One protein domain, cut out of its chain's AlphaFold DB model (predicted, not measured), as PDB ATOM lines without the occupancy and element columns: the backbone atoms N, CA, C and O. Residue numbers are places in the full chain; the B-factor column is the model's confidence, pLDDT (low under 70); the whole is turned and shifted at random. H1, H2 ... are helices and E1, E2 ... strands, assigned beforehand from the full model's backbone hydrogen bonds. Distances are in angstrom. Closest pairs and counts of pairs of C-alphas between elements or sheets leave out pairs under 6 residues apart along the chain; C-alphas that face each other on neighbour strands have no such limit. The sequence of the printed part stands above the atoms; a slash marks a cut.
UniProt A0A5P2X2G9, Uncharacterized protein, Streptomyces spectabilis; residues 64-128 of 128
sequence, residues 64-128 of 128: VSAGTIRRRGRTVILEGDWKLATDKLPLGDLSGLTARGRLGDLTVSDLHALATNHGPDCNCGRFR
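What this domain is: This is residues 64 to 128 of the 128 residues of an uncharacterized protein of Streptomyces spectabilis (UniProt A0A5P2X2G9). There is little regular structure here: a short two-strand hairpin, E1 and E2, has one short helix, H1, over it, and long loops make the rest. The loop around Asp 87 lies at one end and the tail around Arg 126 at the other. The 65 printed residues hold E1, E2, H1 in that order, an antiparallel sheet and a mixed class, with only 17 residues in named elements. The whole is compact, radius of gyration of the C-alphas 11.1 A, yet elongated, 34 by 20 by 19 A.

How they stand to each other: Look first at E1, residues 68 to 72, and E2, residues 75 to 79, an antiparallel hairpin at 152 degrees; N 70 and O 77 are 2.9 A apart, within hydrogen-bond range. In H1, residues 108 to 114, every O i to N i+4 pair is within range. The closest C-alphas of E1 and H1 are those of Ile 69 and His 112, 6.9 A.

Where its parts are: Find C-alpha 68 at (-9.397, 8.399, 44.037); E1 runs 13.3 A from there, E2 12.6 A. H1, 10.0 A, ends at C-alpha 114, (-5.551, 8.186, 35.545).

The domain as a whole: The printed part has no cut. E2 to H1 is a long link. Confidence is under 70 at residues 86 to 101, 120 and 122 to 128.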
ATOM      1  N   VAL A  64      -3.687  17.474  35.989       86.00
ATOM      2  CA  VAL A  64      -2.468  17.855  36.721       86.00
ATOM      3  C   VAL A  64      -2.223  16.910  37.893       86.00
ATOM      4  O   VAL A  64      -1.091  16.521  38.152       86.00
ATOM      5  N   SER A  65      -3.287  16.545  38.609       84.44
ATOM      6  CA  SER A  65      -3.233  15.627  39.748       84.44
ATOM      7  C   SER A  65      -4.450  14.718  39.724       84.44
ATOM      8  O   SER A  65      -5.571  15.186  39.505       84.44
ATOM      9  N   ALA A  66      -4.230  13.428  39.956       84.25
ATOM     10  CA  ALA A  66      -5.284  12.428  40.013       84.25
ATOM     11  C   ALA A  66      -5.544  11.990  41.457       84.25
ATOM     12  O   ALA A  66      -4.623  11.681  42.214       84.25
ATOM     13  N   GLY A  67      -6.821  11.929  41.821       83.19
ATOM     14  CA  GLY A  67      -7.275  11.433  43.114       83.19
ATOM     15  C   GLY A  67      -7.768   9.987  43.053       83.19
ATOM     16  O   GLY A  67      -7.332   9.162  42.247       83.19
ATOM     17  N   THR A  68      -8.723   9.691  43.923       84.88
ATOM     18  CA  THR A  68      -9.397   8.399  44.037       84.88
ATOM     19  C   THR A  68     -10.684   8.403  43.220       84.88
ATOM     20  O   THR A  68     -11.397   9.405  43.161       84.88
ATOM     21  N   ILE A  69     -11.015   7.266  42.611       82.94
ATOM     22  CA  ILE A  69     -12.332   7.035  42.011       82.94
ATOM     23  C   ILE A  69     -13.091   5.979  42.788       82.94
ATOM     24  O   ILE A  69     -12.593   4.876  43.020       82.94
ATOM     25  N   ARG A  70     -14.345   6.288  43.108       80.94
ATOM     26  CA  ARG A  70     -15.307   5.347  43.681       80.94
ATOM     27  C   ARG A  70     -16.538   5.266  42.804       80.94
ATOM     28  O   ARG A  70     -16.809   6.132  41.976       80.94
ATOM     29  N   ARG A  71     -17.301   4.197  42.980       78.19
ATOM     30  CA  ARG A  71     -18.550   3.997  42.259       78.19
ATOM     31  C   ARG A  71     -19.647   3.683  43.253       78.19
ATOM     32  O   ARG A  71     -19.482   2.818  44.101       78.19
ATOM     33  N   ARG A  72     -20.777   4.366  43.117       79.38
ATOM     34  CA  ARG A  72     -21.991   4.124  43.895       79.38
ATOM     35  C   ARG A  72     -23.132   3.876  42.919       79.38
ATOM     36  O   ARG A  72     -23.709   4.800  42.350       79.38
ATOM     37  N   GLY A  73     -23.410   2.603  42.650       79.94
ATOM     38  CA  GLY A  73     -24.372   2.199  41.623       79.94
ATOM     39  C   GLY A  73     -23.967   2.671  40.219       79.94
ATOM     40  O   GLY A  73     -22.967   2.220  39.650       79.94
ATOM     41  N   ARG A  74     -24.767   3.569  39.629       77.38
ATOM     42  CA  ARG A  74     -24.499   4.170  38.306       77.38
ATOM     43  C   ARG A  74     -23.696   5.470  38.378       77.38
ATOM     44  O   ARG A  74     -23.366   6.007  37.324       77.38
ATOM     45  N   THR A  75     -23.373   5.943  39.573       77.12
ATOM     46  CA  THR A  75     -22.630   7.183  39.800       77.12
ATOM     47  C   THR A  75     -21.160   6.868  40.051       77.12
ATOM     48  O   THR A  75     -20.828   5.905  40.742       77.12
ATOM     49  N   VAL A  76     -20.287   7.660  39.450       78.12
ATOM     50  CA  VAL A  76     -18.844   7.708  39.644       78.12
ATOM     51  C   VAL A  76     -18.546   8.934  40.493       78.12
ATOM     52  O   VAL A  76     -18.893  10.052  40.132       78.12
ATOM     53  N   ILE A  77     -17.915   8.698  41.630       79.62
ATOM     54  CA  ILE A  77     -17.565   9.715  42.611       79.62
ATOM     55  C   ILE A  77     -16.055   9.911  42.503       79.62
ATOM     56  O   ILE A  77     -15.302   8.944  42.657       79.62
ATOM     57  N   LEU A  78     -15.613  11.133  42.204       79.00
ATOM     58  CA  LEU A  78     -14.198  11.492  42.269       79.00
ATOM     59  C   LEU A  78     -13.917  12.051  43.672       79.00
ATOM     60  O   LEU A  78     -14.556  13.012  44.087       79.00
ATOM     61  N   GLU A  79     -12.989  11.441  44.407       77.31
ATOM     62  CA  GLU A  79     -12.594  11.845  45.765       77.31
ATOM     63  C   GLU A  79     -11.097  12.208  45.804       77.31
ATOM     64  O   GLU A  79     -10.301  11.662  45.039       77.31
ATOM     65  N   GLY A  80     -10.689  13.092  46.719       73.25
ATOM     66  CA  GLY A  80      -9.291  13.524  46.886       73.25
ATOM     67  C   GLY A  80      -8.862  14.669  45.956       73.25
ATOM     68  O   GLY A  80      -9.698  15.392  45.422       73.25
ATOM     69  N   ASP A  81      -7.549  14.826  45.760       72.00
ATOM     70  CA  ASP A  81      -6.928  15.999  45.112       72.00
ATOM     71  C   ASP A  81      -6.908  15.933  43.574       72.00
ATOM     72  O   ASP A  81      -5.853  16.059  42.937       72.00
ATOM     73  N   TRP A  82      -8.070  15.736  42.949       78.31
ATOM     74  CA  TRP A  82      -8.196  15.896  41.499       78.31
ATOM     75  C   TRP A  82      -7.940  17.359  41.113       78.31
ATOM     76  O   TRP A  82      -8.680  18.254  41.515       78.31
ATOM     77  N   LYS A  83      -6.895  17.605  40.316       78.00
ATOM     78  CA  LYS A  83      -6.566  18.933  39.775       78.00
ATOM     79  C   LYS A  83      -6.451  18.857  38.269       78.00
ATOM     80  O   LYS A  83      -5.811  17.954  37.732       78.00
ATOM     81  N   LEU A  84      -7.052  19.824  37.597       77.56
ATOM     82  CA  LEU A  84      -7.140  19.889  36.146       77.56
ATOM     83  C   LEU A  84      -6.439  21.167  35.687       77.56
ATOM     84  O   LEU A  84      -6.463  22.174  36.385       77.56
ATOM     85  N   ALA A  85      -5.772  21.110  34.538       73.44
ATOM     86  CA  ALA A  85      -4.905  22.172  34.031       73.44
ATOM     87  C   ALA A  85      -5.686  23.387  33.500       73.44
ATOM     88  O   ALA A  85      -5.077  24.385  33.128       73.44
ATOM     89  N   THR A  86      -7.018  23.298  33.411       63.59
ATOM     90  CA  THR A  86      -7.863  24.307  32.765       63.59
ATOM     91  C   THR A  86      -8.961  24.814  33.696       63.59
ATOM     92  O   THR A  86      -9.669  24.002  34.290       63.59
ATOM     93  N   ASP A  87      -9.213  26.124  33.671       55.25
ATOM     94  CA  ASP A  87     -10.329  26.800  34.363       55.25
ATOM     95  C   ASP A  87     -11.719  26.516  33.755       55.25
ATOM     96  O   ASP A  87     -12.737  26.999  34.241       55.25
ATOM     97  N   LYS A  88     -11.793  25.749  32.657       50.34
ATOM     98  CA  LYS A  88     -13.047  25.473  31.926       50.34
ATOM     99  C   LYS A  88     -13.934  24.414  32.577       50.34
ATOM    100  O   LYS A  88     -14.971  24.057  32.019       50.34
ATOM    101  N   LEU A  89     -13.533  23.891  33.726       54.59
ATOM    102  CA  LEU A  89     -14.340  22.964  34.498       54.59
ATOM    103  C   LEU A  89     -14.889  23.710  35.705       54.59
ATOM    104  O   LEU A  89     -14.148  24.487  36.305       54.59
ATOM    105  N   PRO A  90     -16.174  23.526  36.053       48.97
ATOM    106  CA  PRO A  90     -16.703  24.165  37.241       48.97
ATOM    107  C   PRO A  90     -15.818  23.770  38.427       48.97
ATOM    108  O   PRO A  90     -15.627  22.584  38.692       48.97
ATOM    109  N   LEU A  91     -15.266  24.777  39.114       43.00
ATOM    110  CA  LEU A  91     -14.758  24.654  40.477       43.00
ATOM    111  C   LEU A  91     -15.943  24.194  41.329       43.00
ATOM    112  O   LEU A  91     -16.753  24.996  41.785       43.00
ATOM    113  N   GLY A  92     -16.130  22.887  41.422       42.34
ATOM    114  CA  GLY A  92     -17.358  22.311  41.932       42.34
ATOM    115  C   GLY A  92     -17.201  20.817  42.114       42.34
ATOM    116  O   GLY A  92     -16.592  20.137  41.291       42.34
ATOM    117  N   ASP A  93     -17.730  20.346  43.235       54.19
ATOM    118  CA  ASP A  93     -17.672  18.974  43.709       54.19
ATOM    119  C   ASP A  93     -17.874  17.938  42.584       54.19
ATOM    120  O   ASP A  93     -18.899  17.887  41.901       54.19
ATOM    121  N   LEU A  94     -16.851  17.104  42.402       55.53
ATOM    122  CA  LEU A  94     -16.755  16.082  41.366       55.53
ATOM    123  C   LEU A  94     -17.464  14.768  41.760       55.53
ATOM    124  O   LEU A  94     -17.393  13.768  41.038       55.53
ATOM    125  N   SER A  95     -18.160  14.755  42.900       54.62
ATOM    126  CA  SER A  95     -18.864  13.597  43.455       54.62
ATOM    127  C   SER A  95     -20.090  13.136  42.641       54.62
ATOM    128  O   SER A  95     -20.580  12.023  42.845       54.62
ATOM    129  N   GLY A  96     -20.585  13.957  41.704       57.25
ATOM    130  CA  GLY A  96     -21.873  13.763  41.017       57.25
ATOM    131  C   GLY A  96     -21.851  13.143  39.611       57.25
ATOM    132  O   GLY A  96     -22.899  13.080  38.965       57.25
ATOM    133  N   LEU A  97     -20.706  12.697  39.085       65.50
ATOM    134  CA  LEU A  97     -20.628  12.183  37.708       65.50
ATOM    135  C   LEU A  97     -21.348  10.836  37.562       65.50
ATOM    136  O   LEU A  97     -21.235   9.953  38.396       65.50
ATOM    137  N   THR A  98     -22.076  10.611  36.469       66.62
ATOM    138  CA  THR A  98     -22.611   9.268  36.168       66.62
ATOM    139  C   THR A  98     -21.585   8.428  35.406       66.62
ATOM    140  O   THR A  98     -20.661   8.964  34.807       66.62
ATOM    141  N   ALA A  99     -21.762   7.106  35.343       63.31
ATOM    142  CA  ALA A  99     -20.870   6.186  34.623       63.31
ATOM    143  C   ALA A  99     -20.782   6.439  33.103       63.31
ATOM    144  O   ALA A  99     -19.884   5.921  32.447       63.31
ATOM    145  N   ARG A 100     -21.719   7.212  32.538       65.88
ATOM    146  CA  ARG A 100     -21.687   7.694  31.144       65.88
ATOM    147  C   ARG A 100     -21.419   9.199  31.048       65.88
ATOM    148  O   ARG A 100     -21.454   9.752  29.952       65.88
ATOM    149  N   GLY A 101     -21.196   9.851  32.184       67.62
ATOM    150  CA  GLY A 101     -20.912  11.271  32.275       67.62
ATOM    151  C   GLY A 101     -19.566  11.621  31.652       67.62
ATOM    152  O   GLY A 101     -18.693  10.771  31.452       67.62
ATOM    153  N   ARG A 102     -19.416  12.902  31.337       73.75
ATOM    154  CA  ARG A 102     -18.155  13.506  30.920       73.75
ATOM    155  C   ARG A 102     -17.903  14.723  31.789       73.75
ATOM    156  O   ARG A 102     -18.854  15.377  32.215       73.75
ATOM    157  N   LEU A 103     -16.634  15.003  32.032       73.56
ATOM    158  CA  LEU A 103     -16.178  16.200  32.716       73.56
ATOM    159  C   LEU A 103     -15.405  17.039  31.699       73.56
ATOM    160  O   LEU A 103     -14.239  16.767  31.420       73.56
ATOM    161  N   GLY A 104     -16.087  18.004  31.077       75.50
ATOM    162  CA  GLY A 104     -15.572  18.646  29.867       75.50
ATOM    163  C   GLY A 104     -15.346  17.594  28.778       75.50
ATOM    164  O   GLY A 104     -16.265  16.843  28.442       75.50
ATOM    165  N   ASP A 105     -14.110  17.490  28.291       77.81
ATOM    166  CA  ASP A 105     -13.723  16.477  27.304       77.81
ATOM    167  C   ASP A 105     -13.347  15.124  27.934       77.81
ATOM    168  O   ASP A 105     -13.331  14.099  27.244       77.81
ATOM    169  N   LEU A 106     -13.074  15.073  29.242       80.12
ATOM    170  CA  LEU A 106     -12.656  13.850  29.924       80.12
ATOM    171  C   LEU A 106     -13.825  12.878  30.076       80.12
ATOM    172  O   LEU A 106     -14.876  13.192  30.640       80.12
ATOM    173  N   THR A 107     -13.627  11.650  29.603       82.38
ATOM    174  CA  THR A 107     -14.582  10.561  29.818       82.38
ATOM    175  C   THR A 107     -14.324   9.868  31.156       82.38
ATOM    176  O   THR A 107     -13.199   9.850  31.650       82.38
ATOM    177  N   VAL A 108     -15.339   9.206  31.718       80.44
ATOM    178  CA  VAL A 108     -15.170   8.319  32.888       80.44
ATOM    179  C   VAL A 108     -14.057   7.284  32.672       80.44
ATOM    180  O   VAL A 108     -13.309   6.983  33.597       80.44
ATOM    181  N   SER A 109     -13.898   6.767  31.451       82.62
ATOM    182  CA  SER A 109     -12.810   5.842  31.109       82.62
ATOM    183  C   SER A 109     -11.427   6.489  31.190       82.62
ATOM    184  O   SER A 109     -10.483   5.835  31.625       82.62
ATOM    185  N   ASP A 110     -11.303   7.759  30.801       85.62
ATOM    186  CA  ASP A 110     -10.054   8.514  30.928       85.62
ATOM    187  C   ASP A 110      -9.723   8.788  32.397       85.62
ATOM    188  O   ASP A 110      -8.588   8.578  32.817       85.62
ATOM    189  N   LEU A 111     -10.728   9.150  33.195       83.75
ATOM    190  CA  LEU A 111     -10.586   9.352  34.638       83.75
ATOM    191  C   LEU A 111     -10.184   8.048  35.349       83.75
ATOM    192  O   LEU A 111      -9.264   8.046  36.160       83.75
ATOM    193  N   HIS A 112     -10.795   6.912  34.996       83.38
ATOM    194  CA  HIS A 112     -10.371   5.601  35.501       83.38
ATOM    195  C   HIS A 112      -8.937   5.247  35.113       83.38
ATOM    196  O   HIS A 112      -8.250   4.616  35.903       83.38
ATOM    197  N   ALA A 113      -8.478   5.615  33.918       85.00
ATOM    198  CA  ALA A 113      -7.113   5.317  33.498       85.00
ATOM    199  C   ALA A 113      -6.055   6.135  34.257       85.00
ATOM    200  O   ALA A 113      -4.896   5.736  34.274       85.00
ATOM    201  N   LEU A 114      -6.448   7.269  34.842       86.69
ATOM    202  CA  LEU A 114      -5.551   8.186  35.545       86.69
ATOM    203  C   LEU A 114      -5.632   8.097  37.066       86.69
ATOM    204  O   LEU A 114      -4.722   8.574  37.732       86.69
ATOM    205  N   ALA A 115      -6.715   7.548  37.618       86.38
ATOM    206  CA  ALA A 115      -6.932   7.527  39.059       86.38
ATOM    207  C   ALA A 115      -5.776   6.839  39.796       86.38
ATOM    208  O   ALA A 115      -5.393   5.717  39.472       86.38
ATOM    209  N   THR A 116      -5.282   7.501  40.840       84.50
ATOM    210  CA  THR A 116      -4.223   6.975  41.709       84.50
ATOM    211  C   THR A 116      -4.726   5.780  42.514       84.50
ATOM    212  O   THR A 116      -4.002   4.814  42.722       84.50
ATOM    213  N   ASN A 117      -5.991   5.836  42.947       82.38
ATOM    214  CA  ASN A 117      -6.632   4.778  43.717       82.38
ATOM    215  C   ASN A 117      -8.033   4.461  43.186       82.38
ATOM    216  O   ASN A 117      -8.803   5.342  42.791       82.38
ATOM    217  N   HIS A 118      -8.395   3.183  43.262       82.75
ATOM    218  CA  HIS A 118      -9.727   2.684  42.953       82.75
ATOM    219  C   HIS A 118     -10.391   2.181  44.232       82.75
ATOM    220  O   HIS A 118      -9.909   1.246  44.865       82.75
ATOM    221  N   GLY A 119     -11.504   2.799  44.619       75.81
ATOM    222  CA  GLY A 119     -12.267   2.357  45.781       75.81
ATOM    223  C   GLY A 119     -12.945   0.994  45.580       75.81
ATOM    224  O   GLY A 119     -13.006   0.491  44.453       75.81
ATOM    225  N   PRO A 120     -13.530   0.434  46.656       69.56
ATOM    226  CA  PRO A 120     -13.968  -0.967  46.735       69.56
ATOM    227  C   PRO A 120     -15.017  -1.416  45.697       69.56
ATOM    228  O   PRO A 120     -15.177  -2.612  45.486       69.56
ATOM    229  N   ASP A 121     -15.658  -0.493  44.975       71.06
ATOM    230  CA  ASP A 121     -16.735  -0.790  44.017       71.06
ATOM    231  C   ASP A 121     -16.475  -0.266  42.595       71.06
ATOM    232  O   ASP A 121     -17.356  -0.293  41.730       71.06
ATOM    233  N   CYS A 122     -15.259   0.219  42.323       69.50
ATOM    234  CA  CYS A 122     -14.895   0.835  41.045       69.50
ATOM    235  C   CYS A 122     -15.212  -0.063  39.833       69.50
ATOM    236  O   CYS A 122     -15.598   0.439  38.775       69.50
ATOM    237  N   ASN A 123     -15.085  -1.392  39.986       69.38
ATOM    238  CA  ASN A 123     -15.275  -2.421  38.945       69.38
ATOM    239  C   ASN A 123     -14.499  -2.166  37.634       69.38
ATOM    240  O   ASN A 123     -14.710  -2.846  36.627       69.38
ATOM    241  N   CYS A 124     -13.572  -1.211  37.657       63.94
ATOM    242  CA  CYS A 124     -12.663  -0.826  36.598       63.94
ATOM    243  C   CYS A 124     -11.608  -1.931  36.425       63.94
ATOM    244  O   CYS A 124     -10.521  -1.882  36.979       63.94
ATOM    245  N   GLY A 125     -11.990  -2.999  35.724       47.66
ATOM    246  CA  GLY A 125     -11.170  -4.201  35.549       47.66
ATOM    247  C   GLY A 125     -11.968  -5.498  35.398       47.66
ATOM    248  O   GLY A 125     -11.432  -6.466  34.878       47.66
ATOM    249  N   ARG A 126     -13.259  -5.521  35.771       48.78
ATOM    250  CA  ARG A 126     -14.114  -6.721  35.619       48.78
ATOM    251  C   ARG A 126     -14.647  -6.955  34.199       48.78
ATOM    252  O   ARG A 126     -15.227  -8.001  33.945       48.78
ATOM    253  N   PHE A 127     -14.469  -5.992  33.295       41.31
ATOM    254  CA  PHE A 127     -14.914  -6.067  31.896       41.31
ATOM    255  C   PHE A 127     -13.752  -5.932  30.896       41.31
ATOM    256  O   PHE A 127     -13.969  -5.455  29.783       41.31
ATOM    257  N   ARG A 128     -12.519  -6.259  31.306       35.56
ATOM    258  CA  ARG A 128     -11.400  -6.394  30.364       35.56
ATOM    259  C   ARG A 128     -11.423  -7.758  29.698       35.56
ATOM    260  O   ARG A 128     -11.673  -8.740  30.427       35.56
TER     261      ARG A 128